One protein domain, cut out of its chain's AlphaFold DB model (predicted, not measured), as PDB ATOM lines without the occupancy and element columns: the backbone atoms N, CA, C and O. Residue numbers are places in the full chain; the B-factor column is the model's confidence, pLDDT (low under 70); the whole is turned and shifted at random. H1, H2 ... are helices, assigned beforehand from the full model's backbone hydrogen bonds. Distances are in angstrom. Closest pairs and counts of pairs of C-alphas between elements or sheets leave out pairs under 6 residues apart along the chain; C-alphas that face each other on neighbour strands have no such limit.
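AT A GLANCE: This is residues 208 to 214 and 228 to 399 of the 404 residues of an uncharacterized protein of Fusarium longipes (UniProt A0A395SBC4). A small core of helices has H5 in its middle, with H1, H3 and H8 round it at shallow tilts, and H4 crosses one end of this core. At the other end lie H2 and the long H9, from which an unnamed tail, residues 364 to 399, runs outward and folds back; residues 368 to 373 of it stick out, while H6 and H7 lie off to one side of the core. The printed part has 179 residues with nine named helices, H1 to H9 in order along the chain, and no named strand: the class is all helix. It is compact, with a radius of gyration of the C-alphas of 18.3 A, yet elongated in outline, spanning 64 by 39 by 28 A.

IN THESE COORDINATES: The longest helix is H9, residues 346 to 363, 26.1 A from first to last C-alpha; it begins at C-alpha 346 at (162.831, 211.098, 243.995) and ends at C-alpha 363 at (168.806, 225.488, 223.000). Before it come H8, residues 333 to 341, H7, residues 316 to 324, 12.6 A, and H6, residues 307 to 311. H5 is residues 290 to 297, 10.8 A, and H4 is residues 278 to 287, 13.0 A. H3, residues 261 to 276, is 22.3 A long. H2 is residues 244 to 253, 14.6 A. H1, residues 228 to 240, is 17.8 A long and begins at C-alpha 228 at (161.979, 183.933, 214.787).

HOW THE PARTS SIT: H3 and H5 are the hubs, touching four helices each. They touch each other at a shallow tilt of 24 degrees, opposite ways, the closest C-alphas being those of Ala 267 and Ala 295, 5.7 A apart. H1 touches both with its residues 236 to 240 alone: C-alpha 240 is 5.2 A from C-alpha 266 of H3 and 5.3 A from C-alpha 295 of H5. H8 touches H5 at a shallow tilt of 28 degrees, the same way, with the C-alphas of Phe 292 and Trp 333 closest at 5.5 A. H4 touches H3 at a steep tilt of 61 degrees, closest at the C-alphas of Ala 274 and Tyr 281, 4.5 A. H2 touches H3, closest at the C-alphas of Glu 250 and Ser 261, 6.8 A. H7 only just touches H5, with 3 pairs of C-alphas within 8 A, the closest being Gly 290 and Ala 323 at 7.0 A. H6 and H9 touch no helix; H9 is near H2, with the C-alphas of Lys 252 and Arg 363 closest at 5.9 A, and near H8. In each of the nine helices every O i to N i+4 pair is within hydrogen-bond range.

THE WHOLE: The two C-alphas farthest apart are those of Thr 214 and Gly 369, 65.1 A. Residues 215 to 227 are not printed, and C-alphas 214 and 228 are 18.0 A apart across this cut. No link between named helices is long. Mean pLDDT of the printed part is 74.9; 49 residues are under 70, among them residues 312 to 329 and 364 to 381.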
ATOM      1  N   GLU A 208     168.849 191.325 238.463       81.44
ATOM      2  CA  GLU A 208     168.991 190.091 237.698       81.44
ATOM      3  C   GLU A 208     167.620 189.585 237.256       81.44
ATOM      4  O   GLU A 208     166.647 189.560 238.016       81.44
ATOM      5  N   LEU A 209     167.548 189.197 235.991       78.94
ATOM      6  CA  LEU A 209     166.340 188.720 235.365       78.94
ATOM      7  C   LEU A 209     166.008 187.321 235.896       78.94
ATOM      8  O   LEU A 209     166.653 186.330 235.559       78.94
ATOM      9  N   GLN A 210     164.953 187.227 236.701       70.69
ATOM     10  CA  GLN A 210     164.450 185.949 237.199       70.69
ATOM     11  C   GLN A 210     163.526 185.300 236.164       70.69
ATOM     12  O   GLN A 210     162.301 185.396 236.243       70.69
ATOM     13  N   LEU A 211     164.105 184.638 235.162       65.50
ATOM     14  CA  LEU A 211     163.326 183.794 234.258       65.50
ATOM     15  C   LEU A 211     163.053 182.446 234.921       65.50
ATOM     16  O   LEU A 211     163.974 181.724 235.300       65.50
ATOM     17  N   ALA A 212     161.780 182.062 234.997       57.03
ATOM     18  CA  ALA A 212     161.432 180.675 235.262       57.03
ATOM     19  C   ALA A 212     161.933 179.823 234.090       57.03
ATOM     20  O   ALA A 212     161.480 180.009 232.955       57.03
ATOM     21  N   THR A 213     162.853 178.890 234.359       47.78
ATOM     22  CA  THR A 213     163.324 177.901 233.386       47.78
ATOM     23  C   THR A 213     162.115 177.116 232.902       47.78
ATOM     24  O   THR A 213     161.626 176.204 233.563       47.78
ATOM     25  N   THR A 214     161.550 177.524 231.771       47.09
ATOM     26  CA  THR A 214     160.436 176.795 231.186       47.09
ATOM     27  C   THR A 214     161.085 175.675 230.392       47.09
ATOM     28  O   THR A 214     161.782 175.965 229.422       47.09
ATOM     29  N   ILE A 228     162.601 182.713 214.253       61.97
ATOM     30  CA  ILE A 228     161.979 183.933 214.787       61.97
ATOM     31  C   ILE A 228     163.031 184.887 215.414       61.97
ATOM     32  O   ILE A 228     162.848 186.094 215.262       61.97
ATOM     33  N   PRO A 229     164.134 184.407 216.037       62.84
ATOM     34  CA  PRO A 229     165.174 185.274 216.591       62.84
ATOM     35  C   PRO A 229     165.940 186.111 215.555       62.84
ATOM     36  O   PRO A 229     166.079 187.308 215.752       62.84
ATOM     37  N   GLU A 230     166.386 185.545 214.428       64.56
ATOM     38  CA  GLU A 230     167.242 186.272 213.472       64.56
ATOM     39  C   GLU A 230     166.477 187.368 212.717       64.56
ATOM     40  O   GLU A 230     167.018 188.429 212.403       64.56
ATOM     41  N   LEU A 231     165.196 187.123 212.421       68.56
ATOM     42  CA  LEU A 231     164.321 188.146 211.849       68.56
ATOM     43  C   LEU A 231     164.035 189.253 212.868       68.56
ATOM     44  O   LEU A 231     164.027 190.429 212.512       68.56
ATOM     45  N   LEU A 232     163.798 188.872 214.124       75.62
ATOM     46  CA  LEU A 232     163.554 189.816 215.204       75.62
ATOM     47  C   LEU A 232     164.779 190.699 215.448       75.62
ATOM     48  O   LEU A 232     164.606 191.903 215.565       75.62
ATOM     49  N   ASP A 233     165.989 190.147 215.431       73.88
ATOM     50  CA  ASP A 233     167.229 190.910 215.615       73.88
ATOM     51  C   ASP A 233     167.390 192.002 214.565       73.88
ATOM     52  O   ASP A 233     167.572 193.165 214.911       73.88
ATOM     53  N   ASN A 234     167.212 191.647 213.289       73.69
ATOM     54  CA  ASN A 234     167.259 192.632 212.213       73.69
ATOM     55  C   ASN A 234     166.216 193.736 212.431       73.69
ATOM     56  O   ASN A 234     166.529 194.912 212.298       73.69
ATOM     57  N   ILE A 235     164.979 193.375 212.790       76.88
ATOM     58  CA  ILE A 235     163.914 194.353 213.056       76.88
ATOM     59  C   ILE A 235     164.279 195.262 214.240       76.88
ATOM     60  O   ILE A 235     164.077 196.472 214.162       76.88
ATOM     61  N   LEU A 236     164.805 194.695 215.326       81.88
ATOM     62  CA  LEU A 236     165.167 195.435 216.530       81.88
ATOM     63  C   LEU A 236     166.327 196.400 216.275       81.88
ATOM     64  O   LEU A 236     166.237 197.543 216.713       81.88
ATOM     65  N   ASP A 237     167.352 196.000 215.523       79.75
ATOM     66  CA  ASP A 237     168.484 196.874 215.191       79.75
ATOM     67  C   ASP A 237     168.019 198.122 214.413       79.75
ATOM     68  O   ASP A 237     168.404 199.239 214.754       79.75
ATOM     69  N   TYR A 238     167.099 197.969 213.448       79.50
ATOM     70  CA  TYR A 238     166.536 199.105 212.694       79.50
ATOM     71  C   TYR A 238     165.625 200.027 213.514       79.50
ATOM     72  O   TYR A 238     165.404 201.171 213.122       79.50
ATOM     73  N   ILE A 239     165.036 199.529 214.602       78.94
ATOM     74  CA  ILE A 239     164.092 200.294 215.428       78.94
ATOM     75  C   ILE A 239     164.811 200.992 216.579       78.94
ATOM     76  O   ILE A 239     164.423 202.091 216.967       78.94
ATOM     77  N   ILE A 240     165.806 200.332 217.170       85.19
ATOM     78  CA  ILE A 240     166.397 200.748 218.439       85.19
ATOM     79  C   ILE A 240     167.552 201.719 218.232       85.19
ATOM     80  O   ILE A 240     167.700 202.644 219.028       85.19
ATOM     81  N   GLU A 241     168.378 201.524 217.209       82.88
ATOM     82  CA  GLU A 241     169.558 202.362 217.002       82.88
ATOM     83  C   GLU A 241     169.170 203.633 216.247       82.88
ATOM     84  O   GLU A 241     169.022 203.648 215.025       82.88
ATOM     85  N   VAL A 242     168.982 204.721 217.000       87.19
ATOM     86  CA  VAL A 242     168.678 206.035 216.431       87.19
ATOM     87  C   VAL A 242     169.989 206.807 216.244       87.19
ATOM     88  O   VAL A 242     170.738 206.960 217.212       87.19
ATOM     89  N   PRO A 243     170.284 207.324 215.036       89.75
ATOM     90  CA  PRO A 243     171.481 208.127 214.809       89.75
ATOM     91  C   PRO A 243     171.545 209.348 215.737       89.75
ATOM     92  O   PRO A 243     170.547 210.046 215.930       89.75
ATOM     93  N   ILE A 244     172.730 209.630 216.287       87.44
ATOM     94  CA  ILE A 244     172.947 210.719 217.255       87.44
ATOM     95  C   ILE A 244     172.548 212.068 216.657       87.44
ATOM     96  O   ILE A 244     171.967 212.905 217.345       87.44
ATOM     97  N   GLU A 245     172.807 212.265 215.365       89.00
ATOM     98  CA  GLU A 245     172.495 213.495 214.645       89.00
ATOM     99  C   GLU A 245     170.986 213.766 214.629       89.00
ATOM    100  O   GLU A 245     170.574 214.915 214.773       89.00
ATOM    101  N   VAL A 246     170.169 212.709 214.517       90.00
ATOM    102  CA  VAL A 246     168.699 212.792 214.566       90.00
ATOM    103  C   VAL A 246     168.238 213.154 215.976       90.00
ATOM    104  O   VAL A 246     167.405 214.042 216.152       90.00
ATOM    105  N   LEU A 247     168.810 212.514 217.001       88.62
ATOM    106  CA  LEU A 247     168.472 212.805 218.397       88.62
ATOM    107  C   LEU A 247     168.794 214.265 218.747       88.62
ATOM    108  O   LEU A 247     167.968 214.975 219.318       88.62
ATOM    109  N   GLN A 248     169.977 214.738 218.355       86.62
ATOM    110  CA  GLN A 248     170.407 216.114 218.585       86.62
ATOM    111  C   GLN A 248     169.574 217.134 217.808       86.62
ATOM    112  O   GLN A 248     169.299 218.208 218.344       86.62
ATOM    113  N   SER A 249     169.170 216.840 216.566       86.44
ATOM    114  CA  SER A 249     168.312 217.748 215.798       86.44
ATOM    115  C   SER A 249     166.924 217.864 216.421       86.44
ATOM    116  O   SER A 249     166.451 218.974 216.643       86.44
ATOM    117  N   GLU A 250     166.303 216.745 216.798       88.00
ATOM    118  CA  GLU A 250     164.979 216.742 217.433       88.00
ATOM    119  C   GLU A 250     164.985 217.487 218.775       88.00
ATOM    120  O   GLU A 250     164.069 218.256 219.073       88.00
ATOM    121  N   LEU A 251     166.058 217.335 219.560       83.81
ATOM    122  CA  LEU A 251     166.252 218.090 220.796       83.81
ATOM    123  C   LEU A 251     166.474 219.593 220.563       83.81
ATOM    124  O   LEU A 251     166.361 220.355 221.518       83.81
ATOM    125  N   LYS A 252     166.745 220.062 219.344       77.88
ATOM    126  CA  LYS A 252     166.900 221.495 219.033       77.88
ATOM    127  C   LYS A 252     165.634 222.148 218.468       77.88
ATOM    128  O   LYS A 252     165.521 223.369 218.517       77.88
ATOM    129  N   GLU A 253     164.688 221.374 217.941       71.31
ATOM    130  CA  GLU A 253     163.590 221.903 217.117       71.31
ATOM    131  C   GLU A 253     162.399 222.494 217.891       71.31
ATOM    132  O   GLU A 253     161.761 223.429 217.403       71.31
ATOM    133  N   ARG A 254     162.058 221.965 219.075       68.00
ATOM    134  CA  ARG A 254     160.820 222.322 219.798       68.00
ATOM    135  C   ARG A 254     161.081 222.704 221.249       68.00
ATOM    136  O   ARG A 254     161.771 221.974 221.946       68.00
ATOM    137  N   ARG A 255     160.480 223.804 221.725       66.62
ATOM    138  CA  ARG A 255     160.681 224.327 223.095       66.62
ATOM    139  C   ARG A 255     160.171 223.390 224.198       66.62
ATOM    140  O   ARG A 255     160.794 223.303 225.245       66.62
ATOM    141  N   ASP A 256     159.087 222.671 223.936       71.44
ATOM    142  CA  ASP A 256     158.352 221.803 224.868       71.44
ATOM    143  C   ASP A 256     158.771 220.325 224.811       71.44
ATOM    144  O   ASP A 256     158.339 219.498 225.613       71.44
ATOM    145  N   THR A 257     159.610 219.962 223.847       77.56
ATOM    146  CA  THR A 257     160.133 218.602 223.722       77.56
ATOM    147  C   THR A 257     161.354 218.486 224.617       77.56
ATOM    148  O   THR A 257     162.221 219.330 224.522       77.56
ATOM    149  N   PHE A 258     161.479 217.488 225.481       84.12
ATOM    150  CA  PHE A 258     162.711 217.304 226.275       84.12
ATOM    151  C   PHE A 258     163.414 215.991 225.950       84.12
ATOM    152  O   PHE A 258     164.585 215.846 226.236       84.12
ATOM    153  N   GLU A 259     162.737 215.081 225.256       89.50
ATOM    154  CA  GLU A 259     163.302 213.825 224.770       89.50
ATOM    155  C   GLU A 259     163.097 213.761 223.260       89.50
ATOM    156  O   GLU A 259     162.063 214.196 222.749       89.50
ATOM    157  N   ALA A 260     164.064 213.200 222.541       89.50
ATOM    158  CA  ALA A 260     163.940 212.987 221.107       89.50
ATOM    159  C   ALA A 260     162.714 212.105 220.793       89.50
ATOM    160  O   ALA A 260     162.520 211.033 221.377       89.50
ATOM    161  N   SER A 261     161.881 212.542 219.848       90.75
ATOM    162  CA  SER A 261     160.680 211.815 219.419       90.75
ATOM    163  C   SER A 261     161.029 210.430 218.878       90.75
ATOM    164  O   SER A 261     160.341 209.457 219.186       90.75
ATOM    165  N   SER A 262     162.130 210.319 218.135       91.00
ATOM    166  CA  SER A 262     162.634 209.047 217.624       91.00
ATOM    167  C   SER A 262     163.050 208.094 218.751       91.00
ATOM    168  O   SER A 262     162.718 206.910 218.698       91.00
ATOM    169  N   ALA A 263     163.679 208.598 219.822       91.19
ATOM    170  CA  ALA A 263     164.006 207.788 221.002       91.19
ATOM    171  C   ALA A 263     162.741 207.252 221.696       91.19
ATOM    172  O   ALA A 263     162.661 206.068 222.034       91.19
ATOM    173  N   ILE A 264     161.718 208.102 221.845       91.44
ATOM    174  CA  ILE A 264     160.419 207.712 222.410       91.44
ATOM    175  C   ILE A 264     159.761 206.620 221.555       91.44
ATOM    176  O   ILE A 264     159.251 205.635 222.096       91.44
ATOM    177  N   VAL A 265     159.747 206.781 220.229       92.12
ATOM    178  CA  VAL A 265     159.149 205.806 219.302       92.12
ATOM    179  C   VAL A 265     159.886 204.470 219.363       92.12
ATOM    180  O   VAL A 265     159.225 203.433 219.457       92.12
ATOM    181  N   ALA A 266     161.219 204.480 219.385       91.50
ATOM    182  CA  ALA A 266     162.036 203.278 219.525       91.50
ATOM    183  C   ALA A 266     161.688 202.507 220.812       91.50
ATOM    184  O   ALA A 266     161.336 201.325 220.766       91.50
ATOM    185  N   ALA A 267     161.683 203.197 221.960       91.69
ATOM    186  CA  ALA A 267     161.378 202.599 223.259       91.69
ATOM    187  C   ALA A 267     159.942 202.056 223.336       91.69
ATOM    188  O   ALA A 267     159.723 200.922 223.768       91.69
ATOM    189  N   LYS A 268     158.954 202.832 222.870       90.62
ATOM    190  CA  LYS A 268     157.549 202.396 222.833       90.62
ATOM    191  C   LYS A 268     157.362 201.184 221.936       90.62
ATOM    192  O   LYS A 268     156.641 200.264 222.315       90.62
ATOM    193  N   THR A 269     158.007 201.159 220.774       89.56
ATOM    194  CA  THR A 269     157.915 200.029 219.843       89.56
ATOM    195  C   THR A 269     158.483 198.765 220.477       89.56
ATOM    196  O   THR A 269     157.810 197.737 220.478       89.56
ATOM    197  N   LEU A 270     159.666 198.853 221.093       89.50
ATOM    198  CA  LEU A 270     160.298 197.728 221.781       89.50
ATOM    199  C   LEU A 270     159.432 197.184 222.930       89.50
ATOM    200  O   LEU A 270     159.187 195.979 223.008       89.50
ATOM    201  N   LEU A 271     158.922 198.068 223.795       88.81
ATOM    202  CA  LEU A 271     158.020 197.691 224.889       88.81
ATOM    203  C   LEU A 271     156.728 197.052 224.368       88.81
ATOM    204  O   LEU A 271     156.265 196.059 224.928       88.81
ATOM    205  N   SER A 272     156.172 197.589 223.280       87.19
ATOM    206  CA  SER A 272     154.951 197.064 222.661       87.19
ATOM    207  C   SER A 272     155.181 195.674 222.075       87.19
ATOM    208  O   SER A 272     154.391 194.770 222.337       87.19
ATOM    209  N   LEU A 273     156.283 195.468 221.343       84.62
ATOM    210  CA  LEU A 273     156.663 194.172 220.767       84.62
ATOM    211  C   LEU A 273     156.803 193.090 221.843       84.62
ATOM    212  O   LEU A 273     156.291 191.983 221.666       84.62
ATOM    213  N   ALA A 274     157.412 193.426 222.983       81.62
ATOM    214  CA  ALA A 274     157.539 192.513 224.117       81.62
ATOM    215  C   ALA A 274     156.180 192.093 224.714       81.62
ATOM    216  O   ALA A 274     156.101 191.063 225.379       81.62
ATOM    217  N   GLN A 275     155.108 192.853 224.475       81.06
ATOM    218  CA  GLN A 275     153.763 192.591 224.999       81.06
ATOM    219  C   GLN A 275     152.822 191.905 223.992       81.06
ATOM    220  O   GLN A 275     151.753 191.449 224.390       81.06
ATOM    221  N   VAL A 276     153.195 191.793 222.707       77.88
ATOM    222  CA  VAL A 276     152.303 191.275 221.646       77.88
ATOM    223  C   VAL A 276     151.896 189.821 221.883       77.88
ATOM    224  O   VAL A 276     150.722 189.471 221.749       77.88
ATOM    225  N   ASN A 277     152.859 188.943 222.172       78.00
ATOM    226  CA  ASN A 277     152.589 187.537 222.461       78.00
ATOM    227  C   ASN A 277     153.711 186.903 223.295       78.00
ATOM    228  O   ASN A 277     154.802 187.452 223.439       78.00
ATOM    229  N   ARG A 278     153.449 185.693 223.806       71.75
ATOM    230  CA  ARG A 278     154.391 184.949 224.653       71.75
ATOM    231  C   ARG A 278     155.721 184.627 223.959       71.75
ATOM    232  O   ARG A 278     156.745 184.615 224.631       71.75
ATOM    233  N   SER A 279     155.723 184.379 222.649       72.38
ATOM    234  CA  SER A 279     156.944 184.071 221.891       72.38
ATOM    235  C   SER A 279     157.855 185.290 221.729       72.38
ATOM    236  O   SER A 279     159.057 185.162 221.923       72.38
ATOM    237  N   PHE A 280     157.301 186.471 221.436       74.31
ATOM    238  CA  PHE A 280     158.060 187.724 221.406       74.31
ATOM    239  C   PHE A 280     158.524 188.126 222.798       74.31
ATOM    240  O   PHE A 280     159.667 188.532 222.953       74.31
ATOM    241  N   TYR A 281     157.681 187.950 223.817       80.00
ATOM    242  CA  TYR A 281     158.100 188.163 225.197       80.00
ATOM    243  C   TYR A 281     159.323 187.303 225.537       80.00
ATOM    244  O   TYR A 281     160.325 187.833 225.994       80.00
ATOM    245  N   GLN A 282     159.279 185.996 225.260       76.88
ATOM    246  CA  GLN A 282     160.404 185.097 225.531       76.88
ATOM    247  C   GLN A 282     161.650 185.449 224.709       76.88
ATOM    248  O   GLN A 282     162.728 185.513 225.280       76.88
ATOM    249  N   ALA A 283     161.518 185.754 223.418       78.69
ATOM    250  CA  ALA A 283     162.670 186.118 222.592       78.69
ATOM    251  C   ALA A 283     163.302 187.462 223.015       78.69
ATOM    252  O   ALA A 283     164.521 187.597 223.041       78.69
ATOM    253  N   ILE A 284     162.488 188.460 223.376       80.00
ATOM    254  CA  ILE A 284     162.970 189.806 223.720       80.00
ATOM    255  C   ILE A 284     163.463 189.857 225.167       80.00
ATOM    256  O   ILE A 284     164.585 190.276 225.436       80.00
ATOM    257  N   VAL A 285     162.619 189.433 226.109       79.50
ATOM    258  CA  VAL A 285     162.917 189.483 227.545       79.50
ATOM    259  C   VAL A 285     163.862 188.352 227.938       79.50
ATOM    260  O   VAL A 285     164.673 188.554 228.828       79.50
ATOM    261  N   GLY A 286     163.783 187.189 227.294       73.06
ATOM    262  CA  GLY A 286     164.652 186.051 227.589       73.06
ATOM    263  C   GLY A 286     166.035 186.160 226.961       73.06
ATOM    264  O   GLY A 286     167.033 186.050 227.665       73.06
ATOM    265  N   ASP A 287     166.093 186.433 225.655       74.38
ATOM    266  CA  ASP A 287     167.331 186.267 224.877       74.38
ATOM    267  C   ASP A 287     167.948 187.598 224.398       74.38
ATOM    268  O   ASP A 287     169.080 187.629 223.903       74.38
ATOM    269  N   ARG A 288     167.216 188.718 224.512       79.00
ATOM    270  CA  ARG A 288     167.597 190.020 223.927       79.00
ATOM    271  C   ARG A 288     167.429 191.212 224.874       79.00
ATOM    272  O   ARG A 288     167.217 192.328 224.413       79.00
ATOM    273  N   GLN A 289     167.627 191.034 226.183       82.88
ATOM    274  CA  GLN A 289     167.584 192.141 227.164       82.88
ATOM    275  C   GLN A 289     168.463 193.347 226.800       82.88
ATOM    276  O   GLN A 289     168.087 194.488 227.065       82.88
ATOM    277  N   GLY A 290     169.603 193.118 226.136       81.50
ATOM    278  CA  GLY A 290     170.484 194.190 225.660       81.50
ATOM    279  C   GLY A 290     169.799 195.191 224.715       81.50
ATOM    280  O   GLY A 290     170.223 196.341 224.642       81.50
ATOM    281  N   ALA A 291     168.701 194.806 224.054       85.56
ATOM    282  CA  ALA A 291     167.864 195.695 223.249       85.56
ATOM    283  C   ALA A 291     167.318 196.878 224.070       85.56
ATOM    284  O   ALA A 291     167.318 198.016 223.602       85.56
ATOM    285  N   PHE A 292     166.916 196.639 225.324       87.69
ATOM    286  CA  PHE A 292     166.445 197.706 226.208       87.69
ATOM    287  C   PHE A 292     167.579 198.654 226.592       87.69
ATOM    288  O   PHE A 292     167.376 199.864 226.550       87.69
ATOM    289  N   LEU A 293     168.777 198.138 226.888       85.81
ATOM    290  CA  LEU A 293     169.951 198.975 227.162       85.81
ATOM    291  C   LEU A 293     170.306 199.863 225.960       85.81
ATOM    292  O   LEU A 293     170.587 201.048 226.134       85.81
ATOM    293  N   ARG A 294     170.247 199.325 224.735       85.88
ATOM    294  CA  ARG A 294     170.455 200.124 223.518       85.88
ATOM    295  C   ARG A 294     169.397 201.217 223.358       85.88
ATOM    296  O   ARG A 294     169.750 202.352 223.072       85.88
ATOM    297  N   ALA A 295     168.129 200.919 223.635       88.75
ATOM    298  CA  ALA A 295     167.070 201.926 223.602       88.75
ATOM    299  C   ALA A 295     167.242 203.004 224.692       88.75
ATOM    300  O   ALA A 295     166.988 204.177 224.428       88.75
ATOM    301  N   ILE A 296     167.719 202.640 225.890       88.00
ATOM    302  CA  ILE A 296     168.037 203.582 226.981       88.00
ATOM    303  C   ILE A 296     169.138 204.572 226.560       88.00
ATOM    304  O   ILE A 296     169.051 205.754 226.895       88.00
ATOM    305  N   LYS A 297     170.144 204.130 225.785       86.19
ATOM    306  CA  LYS A 297     171.227 205.003 225.284       86.19
ATOM    307  C   LYS A 297     170.722 206.195 224.476       86.19
ATOM    308  O   LYS A 297     171.329 207.257 224.544       86.19
ATOM    309  N   ASN A 298     169.590 206.064 223.786       87.94
ATOM    310  CA  ASN A 298     169.020 207.159 222.998       87.94
ATOM    311  C   ASN A 298     168.548 208.347 223.857       87.94
ATOM    312  O   ASN A 298     168.377 209.445 223.335       87.94
ATOM    313  N   PHE A 299     168.332 208.143 225.160       88.00
ATOM    314  CA  PHE A 299     167.923 209.204 226.081       88.00
ATOM    315  C   PHE A 299     169.119 209.943 226.692       88.00
ATOM    316  O   PHE A 299     168.995 211.117 227.030       88.00
ATOM    317  N   GLY A 300     170.274 209.283 226.845       83.25
ATOM    318  CA  GLY A 300     171.503 209.838 227.433       83.25
ATOM    319  C   GLY A 300     171.418 210.117 228.943       83.25
ATOM    320  O   GLY A 300     172.250 209.641 229.709       83.25
ATOM    321  N   TRP A 301     170.376 210.818 229.397       87.38
ATOM    322  CA  TRP A 301     170.154 211.165 230.803       87.38
ATOM    323  C   TRP A 301     169.834 209.959 231.686       87.38
ATOM    324  O   TRP A 301     170.051 210.012 232.890       87.38
ATOM    325  N   MET A 302     169.349 208.859 231.113       88.94
ATOM    326  CA  MET A 302     169.068 207.621 231.848       88.94
ATOM    327  C   MET A 302     170.329 206.789 232.145       88.94
ATOM    328  O   MET A 302     170.216 205.713 232.732       88.94
ATOM    329  N   LEU A 303     171.516 207.242 231.724       85.19
ATOM    330  CA  LEU A 303     172.789 206.540 231.904       85.19
ATOM    331  C   LEU A 303     173.759 207.321 232.802       85.19
ATOM    332  O   LEU A 303     173.636 208.546 232.909       85.19
ATOM    333  N   PRO A 304     174.753 206.641 233.412       84.25
ATOM    334  CA  PRO A 304     175.859 207.301 234.094       84.25
ATOM    335  C   PRO A 304     176.651 208.202 233.140       84.25
ATOM    336  O   PRO A 304     177.157 207.777 232.097       84.25
ATOM    337  N   PHE A 305     176.776 209.468 233.510       79.38
ATOM    338  CA  PHE A 305     177.202 210.529 232.611       79.38
ATOM    339  C   PHE A 305     178.328 211.391 233.209       79.38
ATOM    340  O   PHE A 305     179.283 211.738 232.509       79.38
ATOM    341  N   THR A 306     178.290 211.650 234.514       83.00
ATOM    342  CA  THR A 306     179.291 212.420 235.274       83.00
ATOM    343  C   THR A 306     180.180 211.507 236.128       83.00
ATOM    344  O   THR A 306     179.751 210.403 236.458       83.00
ATOM    345  N   PRO A 307     181.395 211.922 236.539       81.31
ATOM    346  CA  PRO A 307     182.211 211.167 237.490       81.31
ATOM    347  C   PRO A 307     181.463 210.824 238.781       81.31
ATOM    348  O   PRO A 307     181.635 209.725 239.294       81.31
ATOM    349  N   ALA A 308     180.580 211.713 239.247       80.12
ATOM    350  CA  ALA A 308     179.719 211.480 240.401       80.12
ATOM    351  C   ALA A 308     178.772 210.288 240.204       80.12
ATOM    352  O   ALA A 308     178.616 209.470 241.107       80.12
ATOM    353  N   ASP A 309     178.209 210.135 238.998       81.69
ATOM    354  CA  ASP A 309     177.391 208.966 238.651       81.69
ATOM    355  C   ASP A 309     178.203 207.665 238.733       81.69
ATOM    356  O   ASP A 309     177.651 206.613 239.024       81.69
ATOM    357  N   TRP A 310     179.513 207.711 238.469       79.25
ATOM    358  CA  TRP A 310     180.403 206.542 238.506       79.25
ATOM    359  C   TRP A 310     181.051 206.293 239.870       79.25
ATOM    360  O   TRP A 310     181.556 205.197 240.103       79.25
ATOM    361  N   ALA A 311     181.112 207.308 240.729       76.25
ATOM    362  CA  ALA A 311     181.722 207.220 242.049       76.25
ATOM    363  C   ALA A 311     180.840 206.446 243.034       76.25
ATOM    364  O   ALA A 311     181.364 205.720 243.873       76.25
ATOM    365  N   ASP A 312     179.519 206.589 242.903       63.25
ATOM    366  CA  ASP A 312     178.562 206.067 243.879       63.25
ATOM    367  C   ASP A 312     177.657 204.949 243.355       63.25
ATOM    368  O   ASP A 312     176.804 204.425 244.068       63.25
ATOM    369  N   SER A 313     177.817 204.573 242.092       61.06
ATOM    370  CA  SER A 313     176.994 203.535 241.506       61.06
ATOM    371  C   SER A 313     177.618 202.155 241.721       61.06
ATOM    372  O   SER A 313     178.777 201.917 241.401       61.06
ATOM    373  N   GLU A 314     176.818 201.184 242.175       59.34
ATOM    374  CA  GLU A 314     177.135 199.735 242.135       59.34
ATOM    375  C   GLU A 314     177.237 199.175 240.692       59.34
ATOM    376  O   GLU A 314     177.230 197.972 240.445       59.34
ATOM    377  N   TRP A 315     177.240 200.070 239.711       63.94
ATOM    378  CA  TRP A 315     176.900 199.859 238.316       63.94
ATOM    379  C   TRP A 315     178.050 199.628 237.330       63.94
ATOM    380  O   TRP A 315     177.773 199.024 236.294       63.94
ATOM    381  N   PRO A 316     179.288 200.122 237.533       58.09
ATOM    382  CA  PRO A 316     180.214 200.260 236.419       58.09
ATOM    383  C   PRO A 316     180.538 198.945 235.715       58.09
ATOM    384  O   PRO A 316     180.533 198.896 234.489       58.09
ATOM    385  N   ASP A 317     180.739 197.873 236.472       57.59
ATOM    386  CA  ASP A 317     181.275 196.637 235.908       57.59
ATOM    387  C   ASP A 317     180.182 195.807 235.211       57.59
ATOM    388  O   ASP A 317     180.358 195.412 234.061       57.59
ATOM    389  N   LYS A 318     178.990 195.663 235.819       61.53
ATOM    390  CA  LYS A 318     177.861 194.910 235.225       61.53
ATOM    391  C   LYS A 318     177.344 195.531 233.919       61.53
ATOM    392  O   LYS A 318     177.021 194.816 232.977       61.53
ATOM    393  N   VAL A 319     177.271 196.862 233.843       59.31
ATOM    394  CA  VAL A 319     176.757 197.574 232.657       59.31
ATOM    395  C   VAL A 319     177.759 197.555 231.504       59.31
ATOM    396  O   VAL A 319     177.357 197.425 230.347       59.31
ATOM    397  N   LEU A 320     179.057 197.668 231.806       58.47
ATOM    398  CA  LEU A 320     180.128 197.560 230.813       58.47
ATOM    399  C   LEU A 320     180.247 196.132 230.258       58.47
ATOM    400  O   LEU A 320     180.442 195.970 229.053       58.47
ATOM    401  N   GLU A 321     180.076 195.116 231.109       62.56
ATOM    402  CA  GLU A 321     180.047 193.705 230.709       62.56
ATOM    403  C   GLU A 321     178.835 193.398 229.815       62.56
ATOM    404  O   GLU A 321     179.007 192.913 228.695       62.56
ATOM    405  N   ASP A 322     177.623 193.766 230.238       62.09
ATOM    406  CA  ASP A 322     176.392 193.521 229.473       62.09
ATOM    407  C   ASP A 322     176.342 194.298 228.147       62.09
ATOM    408  O   ASP A 322     175.781 193.821 227.157       62.09
ATOM    409  N   ALA A 323     176.949 195.487 228.087       56.09
ATOM    410  CA  ALA A 323     177.028 196.281 226.863       56.09
ATOM    411  C   ALA A 323     177.986 195.704 225.809       56.09
ATOM    412  O   ALA A 323     177.845 196.031 224.627       56.09
ATOM    413  N   ALA A 324     178.949 194.876 226.222       52.59
ATOM    414  CA  ALA A 324     179.894 194.196 225.339       52.59
ATOM    415  C   ALA A 324     179.364 192.844 224.820       52.59
ATOM    416  O   ALA A 324     179.916 192.288 223.866       52.59
ATOM    417  N   LEU A 325     178.290 192.310 225.414       53.41
ATOM    418  CA  LEU A 325     177.732 191.005 225.068       53.41
ATOM    419  C   LEU A 325     176.798 191.077 223.850       53.41
ATOM    420  O   LEU A 325     175.638 191.486 223.920       53.41
ATOM    421  N   VAL A 326     177.276 190.560 222.716       47.28
ATOM    422  CA  VAL A 326     176.417 190.137 221.600       47.28
ATOM    423  C   VAL A 326     175.816 188.780 221.975       47.28
ATOM    424  O   VAL A 326     176.358 187.736 221.625       47.28
ATOM    425  N   GLY A 327     174.742 188.764 222.767       52.50
ATOM    426  CA  GLY A 327     174.172 187.480 223.204       52.50
ATOM    427  C   GLY A 327     173.088 187.499 224.273       52.50
ATOM    428  O   GLY A 327     172.561 186.437 224.582       52.50
ATOM    429  N   GLY A 328     172.725 188.670 224.795       60.34
ATOM    430  CA  GLY A 328     171.770 188.781 225.893       60.34
ATOM    431  C   GLY A 328     172.467 189.188 227.185       60.34
ATOM    432  O   GLY A 328     173.652 188.942 227.380       60.34
ATOM    433  N   SER A 329     171.708 189.872 228.030       69.75
ATOM    434  CA  SER A 329     172.138 190.399 229.319       69.75
ATOM    435  C   SER A 329     171.293 189.712 230.382       69.75
ATOM    436  O   SER A 329     170.072 189.644 230.225       69.75
ATOM    437  N   ASN A 330     171.906 189.252 231.470       75.56
ATOM    438  CA  ASN A 330     171.152 188.695 232.599       75.56
ATOM    439  C   ASN A 330     170.520 189.788 233.470       75.56
ATOM    440  O   ASN A 330     169.841 189.487 234.447       75.56
ATOM    441  N   THR A 331     170.712 191.053 233.110       80.88
ATOM    442  CA  THR A 331     170.083 192.209 233.736       80.88
ATOM    443  C   THR A 331     168.715 192.521 233.111       80.88
ATOM    444  O   THR A 331     168.582 192.584 231.886       80.88
ATOM    445  N   ASP A 332     167.696 192.778 233.944       85.56
ATOM    446  CA  ASP A 332     166.359 193.246 233.536       85.56
ATOM    447  C   ASP A 332     166.380 194.745 233.183       85.56
ATOM    448  O   ASP A 332     165.866 195.613 233.902       85.56
ATOM    449  N   TRP A 333     166.981 195.052 232.032       86.94
ATOM    450  CA  TRP A 333     167.055 196.403 231.474       86.94
ATOM    451  C   TRP A 333     165.682 196.989 231.135       86.94
ATOM    452  O   TRP A 333     165.500 198.207 231.156       86.94
ATOM    453  N   ARG A 334     164.684 196.140 230.880       88.25
ATOM    454  CA  ARG A 334     163.291 196.566 230.711       88.25
ATOM    455  C   ARG A 334     162.736 197.163 232.002       88.25
ATOM    456  O   ARG A 334     162.159 198.249 231.965       88.25
ATOM    457  N   SER A 335     162.885 196.475 233.134       87.75
ATOM    458  CA  SER A 335     162.453 196.994 234.443       87.75
ATOM    459  C   SER A 335     163.171 198.300 234.777       87.75
ATOM    460  O   SER A 335     162.535 199.263 235.212       87.75
ATOM    461  N   TYR A 336     164.468 198.374 234.477       88.44
ATOM    462  CA  TYR A 336     165.244 199.600 234.619       88.44
ATOM    463  C   TYR A 336     164.668 200.772 233.796       88.44
ATOM    464  O   TYR A 336     164.382 201.834 234.355       88.44
ATOM    465  N   MET A 337     164.421 200.567 232.494       89.94
ATOM    466  CA  MET A 337     163.807 201.576 231.619       89.94
ATOM    467  C   MET A 337     162.454 202.038 232.172       89.94
ATOM    468  O   MET A 337     162.185 203.235 232.230       89.94
ATOM    469  N   LEU A 338     161.609 201.103 232.620       89.31
ATOM    470  CA  LEU A 338     160.292 201.424 233.168       89.31
ATOM    471  C   LEU A 338     160.383 202.259 234.451       89.31
ATOM    472  O   LEU A 338     159.604 203.195 234.607       89.31
ATOM    473  N   LYS A 339     161.333 201.974 235.352       89.12
ATOM    474  CA  LYS A 339     161.564 202.804 236.549       89.12
ATOM    475  C   LYS A 339     161.963 204.235 236.176       89.12
ATOM    476  O   LYS A 339     161.467 205.178 236.795       89.12
ATOM    477  N   CYS A 340     162.805 204.394 235.151       89.19
ATOM    478  CA  CYS A 340     163.233 205.705 234.659       89.19
ATOM    479  C   CYS A 340     162.081 206.483 234.013       89.19
ATOM    480  O   CYS A 340     161.815 207.616 234.402       89.19
ATOM    481  N   VAL A 341     161.350 205.859 233.081       87.75
ATOM    482  CA  VAL A 341     160.221 206.480 232.365       87.75
ATOM    483  C   VAL A 341     159.104 206.893 233.323       87.75
ATOM    484  O   VAL A 341     158.573 207.998 233.212       87.75
ATOM    485  N   HIS A 342     158.769 206.044 234.298       87.00
ATOM    486  CA  HIS A 342     157.767 206.373 235.316       87.00
ATOM    487  C   HIS A 342     158.254 207.393 236.345       87.00
ATOM    488  O   HIS A 342     157.450 207.842 237.157       87.00
ATOM    489  N   LYS A 343     159.546 207.751 236.339       86.06
ATOM    490  CA  LYS A 343     160.161 208.634 237.340       86.06
ATOM    491  C   LYS A 343     159.862 208.144 238.759       86.06
ATOM    492  O   LYS A 343     159.520 208.920 239.642       86.06
ATOM    493  N   ALA A 344     159.978 206.828 238.954       79.50
ATOM    494  CA  ALA A 344     159.421 206.114 240.103       79.50
ATOM    495  C   ALA A 344     160.058 206.471 241.459       79.50
ATOM    496  O   ALA A 344     159.554 206.055 242.495       79.50
ATOM    497  N   THR A 345     161.176 207.199 241.460       80.50
ATOM    498  CA  THR A 345     161.928 207.564 242.666       80.50
ATOM    499  C   THR A 345     162.295 209.052 242.654       80.50
ATOM    500  O   THR A 345     162.615 209.557 241.569       80.50
ATOM    501  N   PRO A 346     162.375 209.712 243.827       76.06
ATOM    502  CA  PRO A 346     162.831 211.098 243.995       76.06
ATOM    503  C   PRO A 346     164.058 211.479 243.148       76.06
ATOM    504  O   PRO A 346     164.007 212.407 242.344       76.06
ATOM    505  N   ASN A 347     165.119 210.677 243.237       79.62
ATOM    506  CA  ASN A 347     166.402 210.893 242.559       79.62
ATOM    507  C   ASN A 347     166.278 210.942 241.029       79.62
ATOM    508  O   ASN A 347     166.849 211.809 240.370       79.62
ATOM    509  N   ILE A 348     165.465 210.048 240.455       84.25
ATOM    510  CA  ILE A 348     165.189 210.026 239.012       84.25
ATOM    511  C   ILE A 348     164.376 211.241 238.582       84.25
ATOM    512  O   ILE A 348     164.634 211.793 237.513       84.25
ATOM    513  N   ARG A 349     163.415 211.682 239.399       80.75
ATOM    514  CA  ARG A 349     162.642 212.893 239.107       80.75
ATOM    515  C   ARG A 349     163.545 214.132 239.131       80.75
ATOM    516  O   ARG A 349     163.453 214.946 238.212       80.75
ATOM    517  N   ASN A 350     164.481 214.226 240.082       76.38
ATOM    518  CA  ASN A 350     165.459 215.319 240.107       76.38
ATOM    519  C   ASN A 350     166.433 215.263 238.924       76.38
ATOM    520  O   ASN A 350     166.696 216.272 238.274       76.38
ATOM    521  N   ARG A 351     166.921 214.070 238.569       85.44
ATOM    522  CA  ARG A 351     167.775 213.882 237.389       85.44
ATOM    523  C   ARG A 351     167.062 214.279 236.096       85.44
ATOM    524  O   ARG A 351     167.643 214.965 235.258       85.44
ATOM    525  N   TRP A 352     165.796 213.889 235.947       85.62
ATOM    526  CA  TRP A 352     164.955 214.301 234.825       85.62
ATOM    527  C   TRP A 352     164.814 215.827 234.756       85.62
ATOM    528  O   TRP A 352     164.930 216.411 233.679       85.62
ATOM    529  N   ARG A 353     164.631 216.499 235.900       78.94
ATOM    530  CA  ARG A 353     164.653 217.965 235.964       78.94
ATOM    531  C   ARG A 353     165.981 218.526 235.458       78.94
ATOM    532  O   ARG A 353     165.943 219.372 234.572       78.94
ATOM    533  N   LEU A 354     167.127 218.044 235.947       79.50
ATOM    534  CA  LEU A 354     168.440 218.509 235.472       79.50
ATOM    535  C   LEU A 354     168.627 218.298 233.966       79.50
ATOM    536  O   LEU A 354     169.203 219.149 233.292       79.50
ATOM    537  N   HIS A 355     168.110 217.200 233.416       85.38
ATOM    538  CA  HIS A 355     168.101 216.984 231.974       85.38
ATOM    539  C   HIS A 355     167.274 218.042 231.232       85.38
ATOM    540  O   HIS A 355     167.772 218.620 230.267       85.38
ATOM    541  N   LYS A 356     166.057 218.361 231.700       79.94
ATOM    542  CA  LYS A 356     165.253 219.455 231.124       79.94
ATOM    543  C   LYS A 356     166.017 220.780 231.149       79.94
ATOM    544  O   LYS A 356     166.093 221.438 230.112       79.94
ATOM    545  N   MET A 357     166.645 221.103 232.288       75.31
ATOM    546  CA  MET A 357     167.497 222.291 232.431       75.31
ATOM    547  C   MET A 357     168.583 222.297 231.362       75.31
ATOM    548  O   MET A 357     168.710 223.255 230.607       75.31
ATOM    549  N   ALA A 358     169.350 221.209 231.269       78.69
ATOM    550  CA  ALA A 358     170.450 221.096 230.326       78.69
ATOM    551  C   ALA A 358     169.976 221.250 228.872       78.69
ATOM    552  O   ALA A 358     170.606 221.974 228.109       78.69
ATOM    553  N   VAL A 359     168.845 220.642 228.502       79.25
ATOM    554  CA  VAL A 359     168.253 220.784 227.164       79.25
ATOM    555  C   VAL A 359     167.847 222.233 226.877       79.25
ATOM    556  O   VAL A 359     168.111 222.725 225.781       79.25
ATOM    557  N   GLN A 360     167.246 222.937 227.837       74.75
ATOM    558  CA  GLN A 360     166.879 224.350 227.678       74.75
ATOM    559  C   GLN A 360     168.116 225.249 227.549       74.75
ATOM    560  O   GLN A 360     168.163 226.080 226.642       74.75
ATOM    561  N   PHE A 361     169.148 225.018 228.366       73.44
ATOM    562  CA  PHE A 361     170.441 225.703 228.260       73.44
ATOM    563  C   PHE A 361     171.093 225.535 226.886       73.44
ATOM    564  O   PHE A 361     171.542 226.508 226.284       73.44
ATOM    565  N   GLY A 362     171.118 224.306 226.367       72.56
ATOM    566  CA  GLY A 362     171.725 224.014 225.072       72.56
ATOM    567  C   GLY A 362     170.913 224.505 223.867       72.56
ATOM    568  O   GLY A 362     171.434 224.541 222.753       72.56
ATOM    569  N   ARG A 363     169.636 224.864 224.048       74.62
ATOM    570  CA  ARG A 363     168.806 225.488 223.000       74.62
ATOM    571  C   ARG A 363     169.054 226.983 222.887       74.62
ATOM    572  O   ARG A 363     169.086 227.520 221.779       74.62
ATOM    573  N   GLY A 364     169.168 227.634 224.039       63.03
ATOM    574  CA  GLY A 364     169.061 229.076 224.178       63.03
ATOM    575  C   GLY A 364     167.768 229.689 223.638       63.03
ATOM    576  O   GLY A 364     166.912 229.033 223.039       63.03
ATOM    577  N   GLY A 365     167.615 230.987 223.881       52.91
ATOM    578  CA  GLY A 365     166.532 231.811 223.358       52.91
ATOM    579  C   GLY A 365     167.013 232.709 222.219       52.91
ATOM    580  O   GLY A 365     168.076 233.319 222.294       52.91
ATOM    581  N   THR A 366     166.224 232.836 221.150       41.47
ATOM    582  CA  THR A 366     166.415 233.922 220.176       41.47
ATOM    583  C   THR A 366     165.586 235.140 220.578       41.47
ATOM    584  O   THR A 366     164.365 235.001 220.696       41.47
ATOM    585  N   PRO A 367     166.175 236.345 220.663       40.78
ATOM    586  CA  PRO A 367     165.403 237.565 220.815       40.78
ATOM    587  C   PRO A 367     164.740 237.890 219.477       40.78
ATOM    588  O   PRO A 367     165.397 238.363 218.549       40.78
ATOM    589  N   ARG A 368     163.429 237.676 219.352       35.50
ATOM    590  CA  ARG A 368     162.637 238.410 218.355       35.50
ATOM    591  C   ARG A 368     161.275 238.803 218.898       35.50
ATOM    592  O   ARG A 368     160.330 238.029 218.850       35.50
ATOM    593  N   GLY A 369     161.212 240.076 219.292       41.72
ATOM    594  CA  GLY A 369     159.982 240.834 219.497       41.72
ATOM    595  C   GLY A 369     159.325 240.549 220.839       41.72
ATOM    596  O   GLY A 369     158.412 239.740 220.911       41.72
ATOM    597  N   GLN A 370     159.779 241.249 221.881       45.69
ATOM    598  CA  GLN A 370     159.167 241.252 223.212       45.69
ATOM    599  C   GLN A 370     157.630 241.299 223.168       45.69
ATOM    600  O   GLN A 370     157.065 242.158 222.483       45.69
ATOM    601  N   ARG A 371     156.989 240.450 223.985       33.28
ATOM    602  CA  ARG A 371     155.903 240.772 224.946       33.28
ATOM    603  C   ARG A 371     155.335 239.450 225.500       33.28
ATOM    604  O   ARG A 371     154.628 238.766 224.777       33.28
ATOM    605  N   GLY A 372     155.589 239.033 226.735       38.00
ATOM    606  CA  GLY A 372     156.306 239.674 227.829       38.00
ATOM    607  C   GLY A 372     156.925 238.613 228.738       38.00
ATOM    608  O   GLY A 372     156.240 237.697 229.165       38.00
ATOM    609  N   HIS A 373     158.232 238.782 228.941       45.19
ATOM    610  CA  HIS A 373     159.103 238.223 229.975       45.19
ATOM    611  C   HIS A 373     158.922 236.749 230.348       45.19
ATOM    612  O   HIS A 373     158.256 236.450 231.325       45.19
ATOM    613  N   LEU A 374     159.607 235.880 229.597       44.31
ATOM    614  CA  LEU A 374     160.223 234.614 230.030       44.31
ATOM    615  C   LEU A 374     161.216 234.214 228.920       44.31
ATOM    616  O   LEU A 374     160.970 233.331 228.102       44.31
ATOM    617  N   ASP A 375     162.308 234.976 228.812       43.53
ATOM    618  CA  ASP A 375     163.380 234.720 227.847       43.53
ATOM    619  C   ASP A 375     164.590 234.142 228.600       43.53
ATOM    620  O   ASP A 375     165.310 234.872 229.279       43.53
ATOM    621  N   CYS A 376     164.860 232.840 228.466       45.81
ATOM    622  CA  CYS A 376     166.190 232.303 228.768       45.81
ATOM    623  C   CYS A 376     167.131 232.747 227.637       45.81
ATOM    624  O   CYS A 376     167.102 232.181 226.544       45.81
ATOM    625  N   ILE A 377     167.945 233.779 227.857       49.03
ATOM    626  CA  ILE A 377     168.823 234.372 226.821       49.03
ATOM    627  C   ILE A 377     170.124 233.560 226.625       49.03
ATOM    628  O   ILE A 377     170.945 233.848 225.757       49.03
ATOM    629  N   TRP A 378     170.302 232.487 227.389       58.59
ATOM    630  CA  TRP A 378     171.550 231.736 227.488       58.59
ATOM    631  C   TRP A 378     171.647 230.669 226.399       58.59
ATOM    632  O   TRP A 378     170.930 229.679 226.455       58.59
ATOM    633  N   ASN A 379     172.532 230.838 225.415       59.12
ATOM    634  CA  ASN A 379     172.927 229.750 224.516       59.12
ATOM    635  C   ASN A 379     174.333 229.287 224.899       59.12
ATOM    636  O   ASN A 379     175.322 229.892 224.481       59.12
ATOM    637  N   ALA A 380     174.411 228.235 225.711       59.94
ATOM    638  CA  ALA A 380     175.674 227.613 226.072       59.94
ATOM    639  C   ALA A 380     175.708 226.175 225.545       59.94
ATOM    640  O   ALA A 380     175.095 225.267 226.105       59.94
ATOM    641  N   GLY A 381     176.460 225.970 224.462       64.81
ATOM    642  CA  GLY A 381     176.747 224.645 223.915       64.81
ATOM    643  C   GLY A 381     175.610 224.028 223.102       64.81
ATOM    644  O   GLY A 381     174.922 224.682 222.322       64.81
ATOM    645  N   SER A 382     175.482 222.709 223.183       73.06
ATOM    646  CA  SER A 382     174.399 221.949 222.555       73.06
ATOM    647  C   SER A 382     174.175 220.673 223.352       73.06
ATOM    648  O   SER A 382     175.167 220.065 223.755       73.06
ATOM    649  N   PRO A 383     172.922 220.210 223.531       76.00
ATOM    650  CA  PRO A 383     172.671 218.985 224.274       76.00
ATOM    651  C   PRO A 383     173.452 217.823 223.650       76.00
ATOM    652  O   PRO A 383     173.252 217.465 222.485       76.00
ATOM    653  N   ILE A 384     174.383 217.260 224.415       77.50
ATOM    654  CA  ILE A 384     175.141 216.079 224.033       77.50
ATOM    655  C   ILE A 384     174.293 214.861 224.359       77.50
ATOM    656  O   ILE A 384     173.881 214.649 225.496       77.50
ATOM    657  N   VAL A 385     174.091 214.016 223.352       75.62
ATOM    658  CA  VAL A 385     173.548 212.678 223.551       75.62
ATOM    659  C   VAL A 385     174.733 211.732 223.662       75.62
ATOM    660  O   VAL A 385     175.386 211.419 222.666       75.62
ATOM    661  N   LYS A 386     175.043 211.300 224.886       72.00
ATOM    662  CA  LYS A 386     176.059 210.271 225.107       72.00
ATOM    663  C   LYS A 386     175.460 208.904 224.803       72.00
ATOM    664  O   LYS A 386     174.609 208.413 225.538       72.00
ATOM    665  N   SER A 387     175.922 208.311 223.710       65.88
ATOM    666  CA  SER A 387     175.527 206.975 223.258       65.88
ATOM    667  C   SER A 387     176.518 205.882 223.681       65.88
ATOM    668  O   SER A 387     176.182 204.694 223.647       65.88
ATOM    669  N   ASP A 388     177.731 206.256 224.104       68.75
ATOM    670  CA  ASP A 388     178.718 205.327 224.649       68.75
ATOM    671  C   ASP A 388     178.574 205.149 226.169       68.75
ATOM    672  O   ASP A 388     178.063 206.004 226.889       68.75
ATOM    673  N   LEU A 389     179.018 203.996 226.669       70.75
ATOM    674  CA  LEU A 389     179.027 203.676 228.099       70.75
ATOM    675  C   LEU A 389     180.414 203.886 228.714       70.75
ATOM    676  O   LEU A 389     180.756 203.228 229.688       70.75
ATOM    677  N   GLN A 390     181.246 204.771 228.156       74.56
ATOM    678  CA  GLN A 390     182.596 204.947 228.682       74.56
ATOM    679  C   GLN A 390     182.577 205.681 230.022       74.56
ATOM    680  O   GLN A 390     181.859 206.672 230.205       74.56
ATOM    681  N   LYS A 391     183.400 205.205 230.961       77.06
ATOM    682  CA  LYS A 391     183.573 205.860 232.256       77.06
ATOM    683  C   LYS A 391     184.117 207.269 232.045       77.06
ATOM    684  O   LYS A 391     185.150 207.460 231.408       77.06
ATOM    685  N   SER A 392     183.412 208.248 232.598       77.06
ATOM    686  CA  SER A 392     183.811 209.649 232.529       77.06
ATOM    687  C   SER A 392     185.051 209.876 233.396       77.06
ATOM    688  O   SER A 392     185.016 209.637 234.602       77.06
ATOM    689  N   VAL A 393     186.151 210.324 232.788       81.88
ATOM    690  CA  VAL A 393     187.364 210.730 233.516       81.88
ATOM    691  C   VAL A 393     187.132 212.112 234.114       81.88
ATOM    692  O   VAL A 393     186.628 212.988 233.410       81.88
ATOM    693  N   ALA A 394     187.473 212.291 235.391       82.81
ATOM    694  CA  ALA A 394     187.349 213.576 236.071       82.81
ATOM    695  C   ALA A 394     188.257 214.636 235.423       82.81
ATOM    696  O   ALA A 394     189.436 214.385 235.164       82.81
ATOM    697  N   GLU A 395     187.696 215.810 235.162       82.88
ATOM    698  CA  GLU A 395     188.410 217.007 234.730       82.88
ATOM    699  C   GLU A 395     189.163 217.648 235.904       82.88
ATOM    700  O   GLU A 395     188.881 217.367 237.063       82.88
ATOM    701  N   GLY A 396     190.123 218.537 235.629       80.94
ATOM    702  CA  GLY A 396     190.981 219.115 236.674       80.94
ATOM    703  C   GLY A 396     190.217 219.791 237.822       80.94
ATOM    704  O   GLY A 396     190.633 219.678 238.969       80.94
ATOM    705  N   TRP A 397     189.076 220.423 237.533       81.56
ATOM    706  CA  TRP A 397     188.221 221.075 238.533       81.56
ATOM    707  C   TRP A 397     187.309 220.099 239.297       81.56
ATOM    708  O   TRP A 397     186.836 220.404 240.385       81.56
ATOM    709  N   GLU A 398     187.088 218.910 238.738       81.50
ATOM    710  CA  GLU A 398     186.346 217.804 239.346       81.50
ATOM    711  C   GLU A 398     187.239 217.005 240.330       81.50
ATOM    712  O   GLU A 398     186.759 216.161 241.089       81.50
ATOM    713  N   VAL A 399     188.556 217.256 240.346       66.12
ATOM    714  CA  VAL A 399     189.506 216.601 241.258       66.12
ATOM    715  C   VAL A 399     189.415 217.209 242.661       66.12
ATOM    716  O   VAL A 399     189.614 218.404 242.849       66.12
TER     717      VAL A 399